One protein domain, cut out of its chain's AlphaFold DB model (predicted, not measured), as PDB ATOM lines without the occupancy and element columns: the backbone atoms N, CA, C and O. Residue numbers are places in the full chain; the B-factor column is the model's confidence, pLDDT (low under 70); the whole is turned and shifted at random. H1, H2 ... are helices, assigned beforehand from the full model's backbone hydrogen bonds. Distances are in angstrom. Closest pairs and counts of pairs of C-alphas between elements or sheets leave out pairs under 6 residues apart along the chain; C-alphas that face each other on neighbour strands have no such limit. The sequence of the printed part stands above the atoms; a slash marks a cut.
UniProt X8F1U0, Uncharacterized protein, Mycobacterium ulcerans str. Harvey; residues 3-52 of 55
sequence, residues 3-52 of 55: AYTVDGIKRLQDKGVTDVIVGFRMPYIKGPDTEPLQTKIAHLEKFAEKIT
ATOM      1  N   ALA A   3      -4.659  -0.832 117.754       89.48
ATOM      2  CA  ALA A   3      -5.238   0.410 117.234       89.48
ATOM      3  C   ALA A   3      -6.776   0.547 117.365       89.48
ATOM      4  O   ALA A   3      -7.323   1.584 117.016       89.48
ATOM      5  N   TYR A   4      -7.489  -0.474 117.862       91.55
ATOM      6  CA  TYR A   4      -8.957  -0.468 118.007       91.55
ATOM      7  C   TYR A   4      -9.443  -0.138 119.425       91.55
ATOM      8  O   TYR A   4     -10.631  -0.261 119.721       91.55
ATOM      9  N   THR A   5      -8.537   0.248 120.322       93.97
ATOM     10  CA  THR A   5      -8.850   0.612 121.711       93.97
ATOM     11  C   THR A   5      -7.982   1.787 122.137       93.97
ATOM     12  O   THR A   5      -6.830   1.858 121.718       93.97
ATOM     13  N   VAL A   6      -8.489   2.662 123.006       93.75
ATOM     14  CA  VAL A   6      -7.707   3.788 123.554       93.75
ATOM     15  C   VAL A   6      -6.441   3.283 124.260       93.75
ATOM     16  O   VAL A   6      -5.345   3.760 123.978       93.75
ATOM     17  N   ASP A   7      -6.560   2.237 125.084       95.36
ATOM     18  CA  ASP A   7      -5.407   1.635 125.770       95.36
ATOM     19  C   ASP A   7      -4.377   1.054 124.798       95.36
ATOM     20  O   ASP A   7      -3.176   1.080 125.060       95.36
ATOM     21  N   GLY A   8      -4.826   0.499 123.673       95.32
ATOM     22  CA  GLY A   8      -3.925  -0.031 122.659       95.32
ATOM     23  C   GLY A   8      -3.237   1.061 121.842       95.32
ATOM     24  O   GLY A   8      -2.050   0.916 121.565       95.32
ATOM     25  N   ILE A   9      -3.914   2.178 121.549       94.45
ATOM     26  CA  ILE A   9      -3.272   3.376 120.983       94.45
ATOM     27  C   ILE A   9      -2.178   3.881 121.929       94.45
ATOM     28  O   ILE A   9      -1.046   4.073 121.492       94.45
ATOM     29  N   LYS A  10      -2.459   3.971 123.236       94.53
ATOM     30  CA  LYS A  10      -1.449   4.336 124.240       94.53
ATOM     31  C   LYS A  10      -0.255   3.376 124.243       94.53
ATOM     32  O   LYS A  10       0.883   3.821 124.179       94.53
ATOM     33  N   ARG A  11      -0.490   2.059 124.223       96.00
ATOM     34  CA  ARG A  11       0.600   1.064 124.136       96.00
ATOM     35  C   ARG A  11       1.445   1.199 122.866       96.00
ATOM     36  O   ARG A  11       2.629   0.873 122.898       96.00
ATOM     37  N   LEU A  12       0.847   1.596 121.743       95.84
ATOM     38  CA  LEU A  12       1.567   1.840 120.490       95.84
ATOM     39  C   LEU A  12       2.424   3.106 120.598       95.84
ATOM     40  O   LEU A  12       3.607   3.065 120.263       95.84
ATOM     41  N   GLN A  13       1.860   4.182 121.148       94.91
ATOM     42  CA  GLN A  13       2.582   5.419 121.434       94.91
ATOM     43  C   GLN A  13       3.768   5.183 122.384       94.91
ATOM     44  O   GLN A  13       4.871   5.638 122.097       94.91
ATOM     45  N   ASP A  14       3.584   4.405 123.457       96.72
ATOM     46  CA  ASP A  14       4.648   4.054 124.415       96.72
ATOM     47  C   ASP A  14       5.807   3.277 123.753       96.72
ATOM     48  O   ASP A  14       6.936   3.291 124.241       96.72
ATOM     49  N   LYS A  15       5.547   2.609 122.619       96.60
ATOM     50  CA  LYS A  15       6.554   1.918 121.794       96.60
ATOM     51  C   LYS A  15       7.181   2.812 120.714       96.60
ATOM     52  O   LYS A  15       7.986   2.319 119.928       96.60
ATOM     53  N   GLY A  16       6.811   4.091 120.653       97.01
ATOM     54  CA  GLY A  16       7.307   5.053 119.668       97.01
ATOM     55  C   GLY A  16       6.600   5.008 118.311       97.01
ATOM     56  O   GLY A  16       7.120   5.558 117.345       97.01
ATOM     57  N   VAL A  17       5.437   4.357 118.206       96.28
ATOM     58  CA  VAL A  17       4.636   4.382 116.974       96.28
ATOM     59  C   VAL A  17       3.977   5.753 116.837       96.28
ATOM     60  O   VAL A  17       3.226   6.165 117.718       96.28
ATOM     61  N   THR A  18       4.241   6.439 115.726       95.44
ATOM     62  CA  THR A  18       3.681   7.767 115.422       95.44
ATOM     63  C   THR A  18       2.397   7.692 114.604       95.44
ATOM     64  O   THR A  18       1.533   8.551 114.740       95.44
ATOM     65  N   ASP A  19       2.252   6.644 113.790       94.23
ATOM     66  CA  ASP A  19       1.178   6.514 112.812       94.23
ATOM     67  C   ASP A  19       0.662   5.075 112.747       94.23
ATOM     68  O   ASP A  19       1.426   4.106 112.794       94.23
ATOM     69  N   VAL A  20      -0.654   4.930 112.586       92.14
ATOM     70  CA  VAL A  20      -1.309   3.647 112.321       92.14
ATOM     71  C   VAL A  20      -2.370   3.796 111.242       92.14
ATOM     72  O   VAL A  20      -3.106   4.778 111.203       92.14
ATOM     73  N   ILE A  21      -2.484   2.785 110.384       91.58
ATOM     74  CA  ILE A  21      -3.534   2.705 109.369       91.58
ATOM     75  C   ILE A  21      -4.552   1.659 109.818       91.58
ATOM     76  O   ILE A  21      -4.209   0.496 110.037       91.58
ATOM     77  N   VAL A  22      -5.814   2.070 109.935       91.05
ATOM     78  CA  VAL A  22      -6.926   1.193 110.312       91.05
ATOM     79  C   VAL A  22      -7.766   0.889 109.078       91.05
ATOM     80  O   VAL A  22      -8.457   1.752 108.543       91.05
ATOM     81  N   GLY A  23      -7.689  -0.356 108.612       91.58
ATOM     82  CA  GLY A  23      -8.527  -0.866 107.531       91.58
ATOM     83  C   GLY A  23      -9.731  -1.633 108.073       91.58
ATOM     84  O   GLY A  23      -9.558  -2.600 108.810       91.58
ATOM     85  N   PHE A  24     -10.938  -1.250 107.649       89.79
ATOM     86  CA  PHE A  24     -12.193  -1.954 107.974       89.79
ATOM     87  C   PHE A  24     -12.470  -3.157 107.062       89.79
ATOM     88  O   PHE A  24     -13.402  -3.919 107.287       89.79
ATOM     89  N   ARG A  25     -11.621  -3.357 106.051       90.06
ATOM     90  CA  ARG A  25     -11.556  -4.553 105.209       90.06
ATOM     91  C   ARG A  25     -10.101  -4.985 105.110       90.06
ATOM     92  O   ARG A  25      -9.219  -4.141 104.975       90.06
ATOM     93  N   MET A  26      -9.853  -6.293 105.114       88.06
ATOM     94  CA  MET A  26      -8.515  -6.828 104.870       88.06
ATOM     95  C   MET A  26      -8.150  -6.632 103.387       88.06
ATOM     96  O   MET A  26      -8.758  -7.279 102.527       88.06
ATOM     97  N   PRO A  27      -7.182  -5.758 103.050       87.96
ATOM     98  CA  PRO A  27      -6.921  -5.381 101.659       87.96
ATOM     99  C   PRO A  27      -6.378  -6.548 100.822       87.96
ATOM    100  O   PRO A  27      -6.514  -6.547  99.604       87.96
ATOM    101  N   TYR A  28      -5.818  -7.570 101.474       90.98
ATOM    102  CA  TYR A  28      -5.218  -8.737 100.827       90.98
ATOM    103  C   TYR A  28      -6.216  -9.846 100.462       90.98
ATOM    104  O   TYR A  28      -5.832 -10.822  99.816       90.98
ATOM    105  N   ILE A  29      -7.491  -9.724 100.853       91.60
ATOM    106  CA  ILE A  29      -8.522 -10.685 100.444       91.60
ATOM    107  C   ILE A  29      -8.843 -10.464  98.965       91.60
ATOM    108  O   ILE A  29      -9.380  -9.422  98.572       91.60
ATOM    109  N   LYS A  30      -8.518 -11.480  98.159       92.93
ATOM    110  CA  LYS A  30      -8.920 -11.577  96.754       92.93
ATOM    111  C   LYS A  30     -10.413 -11.894  96.661       92.93
ATOM    112  O   LYS A  30     -10.934 -12.657  97.467       92.93
ATOM    113  N   GLY A  31     -11.068 -11.353  95.639       93.24
ATOM    114  CA  GLY A  31     -12.506 -11.511  95.419       93.24
ATOM    115  C   GLY A  31     -13.300 -10.243  95.751       93.24
ATOM    116  O   GLY A  31     -12.716  -9.246  96.191       93.24
ATOM    117  N   PRO A  32     -14.619 -10.257  95.496       91.87
ATOM    118  CA  PRO A  32     -15.470  -9.092  95.688       91.87
ATOM    119  C   PRO A  32     -15.541  -8.680  97.159       91.87
ATOM    120  O   PRO A  32     -15.393  -9.485  98.077       91.87
ATOM    121  N   ASP A  33     -15.786  -7.394  97.373       92.53
ATOM    122  CA  ASP A  33     -16.178  -6.873  98.671       92.53
ATOM    123  C   ASP A  33     -17.661  -7.180  98.907       92.53
ATOM    124  O   ASP A  33     -18.524  -6.659  98.203       92.53
ATOM    125  N   THR A  34     -17.952  -8.081  99.843       93.76
ATOM    126  CA  THR A  34     -19.321  -8.538 100.132       93.76
ATOM    127  C   THR A  34     -20.016  -7.702 101.203       93.76
ATOM    128  O   THR A  34     -21.196  -7.913 101.477       93.76
ATOM    129  N   GLU A  35     -19.308  -6.755 101.820       93.97
ATOM    130  CA  GLU A  35     -19.864  -5.898 102.858       93.97
ATOM    131  C   GLU A  35     -20.537  -4.662 102.234       93.97
ATOM    132  O   GLU A  35     -19.895  -3.934 101.469       93.97
ATOM    133  N   PRO A  36     -21.810  -4.373 102.567       95.61
ATOM    134  CA  PRO A  36     -22.491  -3.179 102.080       95.61
ATOM    135  C   PRO A  36     -21.758  -1.887 102.460       95.61
ATOM    136  O   PRO A  36     -21.248  -1.751 103.573       95.61
ATOM    137  N   LEU A  37     -21.785  -0.894 101.566       94.41
ATOM    138  CA  LEU A  37     -21.159   0.414 101.797       94.41
ATOM    139  C   LEU A  37     -21.629   1.060 103.108       94.41
ATOM    140  O   LEU A  37     -20.811   1.564 103.872       94.41
ATOM    141  N   GLN A  38     -22.929   0.992 103.404       96.60
ATOM    142  CA  GLN A  38     -23.484   1.572 104.628       96.60
ATOM    143  C   GLN A  38     -22.876   0.956 105.895       96.60
ATOM    144  O   GLN A  38     -22.630   1.662 106.868       96.60
ATOM    145  N   THR A  39     -22.584  -0.346 105.877       96.20
ATOM    146  CA  THR A  39     -21.936  -1.033 106.999       96.20
ATOM    147  C   THR A  39     -20.510  -0.521 107.206       96.20
ATOM    148  O   THR A  39     -20.112  -0.256 108.338       96.20
ATOM    149  N   LYS A  40     -19.758  -0.289 106.122       94.78
ATOM    150  CA  LYS A  40     -18.407   0.302 106.188       94.78
ATOM    151  C   LYS A  40     -18.425   1.710 106.764       94.78
ATOM    152  O   LYS A  40     -17.583   2.034 107.597       94.78
ATOM    153  N   ILE A  41     -19.387   2.527 106.337       96.19
ATOM    154  CA  ILE A  41     -19.579   3.886 106.854       96.19
ATOM    155  C   ILE A  41     -19.873   3.833 108.357       96.19
ATOM    156  O   ILE A  41     -19.180   4.485 109.133       96.19
ATOM    157  N   ALA A  42     -20.790   2.964 108.789       96.37
ATOM    158  CA  ALA A  42     -21.096   2.794 110.208       96.37
ATOM    159  C   ALA A  42     -19.875   2.331 111.032       96.37
ATOM    160  O   ALA A  42     -19.706   2.733 112.185       96.37
ATOM    161  N   HIS A  43     -18.999   1.492 110.465       94.35
ATOM    162  CA  HIS A  43     -17.746   1.103 111.115       94.35
ATOM    163  C   HIS A  43     -16.771   2.279 111.274       94.35
ATOM    164  O   HIS A  43     -16.172   2.417 112.344       94.35
ATOM    165  N   LEU A  44     -16.646   3.128 110.249       94.69
ATOM    166  CA  LEU A  44     -15.826   4.343 110.278       94.69
ATOM    167  C   LEU A  44     -16.317   5.327 111.346       94.69
ATOM    168  O   LEU A  44     -15.532   5.748 112.194       94.69
ATOM    169  N   GLU A  45     -17.613   5.640 111.346       95.95
ATOM    170  CA  GLU A  45     -18.240   6.554 112.311       95.95
ATOM    171  C   GLU A  45     -18.057   6.049 113.746       95.95
ATOM    172  O   GLU A  45     -17.536   6.755 114.609       95.95
ATOM    173  N   LYS A  46     -18.360   4.767 113.986       94.62
ATOM    174  CA  LYS A  46     -18.187   4.134 115.298       94.62
ATOM    175  C   LYS A  46     -16.734   4.147 115.771       94.62
ATOM    176  O   LYS A  46     -16.491   4.262 116.973       94.62
ATOM    177  N   PHE A  47     -15.766   3.975 114.872       94.68
ATOM    178  CA  PHE A  47     -14.350   4.063 115.226       94.68
ATOM    179  C   PHE A  47     -13.966   5.492 115.619       94.68
ATOM    180  O   PHE A  47     -13.353   5.681 116.672       94.68
ATOM    181  N   ALA A  48     -14.388   6.485 114.832       93.66
ATOM    182  CA  ALA A  48     -14.137   7.894 115.116       93.66
ATOM    183  C   ALA A  48     -14.720   8.309 116.478       93.66
ATOM    184  O   ALA A  48     -14.019   8.882 117.312       93.66
ATOM    185  N   GLU A  49     -15.971   7.935 116.754       94.53
ATOM    186  CA  GLU A  49     -16.645   8.232 118.019       94.53
ATOM    187  C   GLU A  49     -16.012   7.532 119.221       94.53
ATOM    188  O   GLU A  49     -15.954   8.101 120.310       94.53
ATOM    189  N   LYS A  50     -15.570   6.279 119.074       92.74
ATOM    190  CA  LYS A  50     -15.095   5.488 120.218       92.74
ATOM    191  C   LYS A  50     -13.622   5.671 120.526       92.74
ATOM    192  O   LYS A  50     -13.259   5.489 121.690       92.74
ATOM    193  N   ILE A  51     -12.809   5.925 119.505       92.78
ATOM    194  CA  ILE A  51     -11.348   5.908 119.590       92.78
ATOM    195  C   ILE A  51     -10.798   7.299 119.315       92.78
ATOM    196  O   ILE A  51     -10.233   7.892 120.226       92.78
ATOM    197  N   THR A  52     -11.003   7.836 118.110       88.37
ATOM    198  CA  THR A  52     -10.399   9.112 117.689       88.37
ATOM    199  C   THR A  52     -10.858  10.296 118.539       88.37
ATOM    200  O   THR A  52     -10.060  11.174 118.822       88.37
TER     201      THR A  52
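This is residues 3 to 52 of the 55 residues of an uncharacterized protein of Mycobacterium ulcerans str. Harvey (UniProt X8F1U0). Picture a loose, flattish open loop: the short helix H1 at one end, then a long link without named elements, then the longer helix H2, whose end comes back toward the start of H1. Residues 26 to 32 of the link stick out. The printed part has 50 residues with two named helices, H1 then H2, and no named strand; the class is all helix, with 23 residues, under half, in them. The whole is loose, with a radius of gyration of the C-alphas of 13.2 A and spans of 37 by 25 by 13 A.

Find C-alpha 6 at (-7.707, 3.788, 123.554); from there H1, residues 6 to 14, runs 12.4 A. H2, residues 37 to 50, runs 20.0 A from C-alpha 37 at (-21.159, 0.414, 101.797) to C-alpha 50 at (-15.095, 5.488, 120.218).

H1 and H2 are only just apart, their closest C-alphas 8.3 A from each other. In both helices every O i to N i+4 pair is within hydrogen-bond range.

Look at Asp 14 and Pro 32, whose C-alphas are the two farthest apart, 37.5 A. The link from H1 to H2, residues 15 to 36, is long. The printed part has no cut, and no printed residue is under 70 in pLDDT.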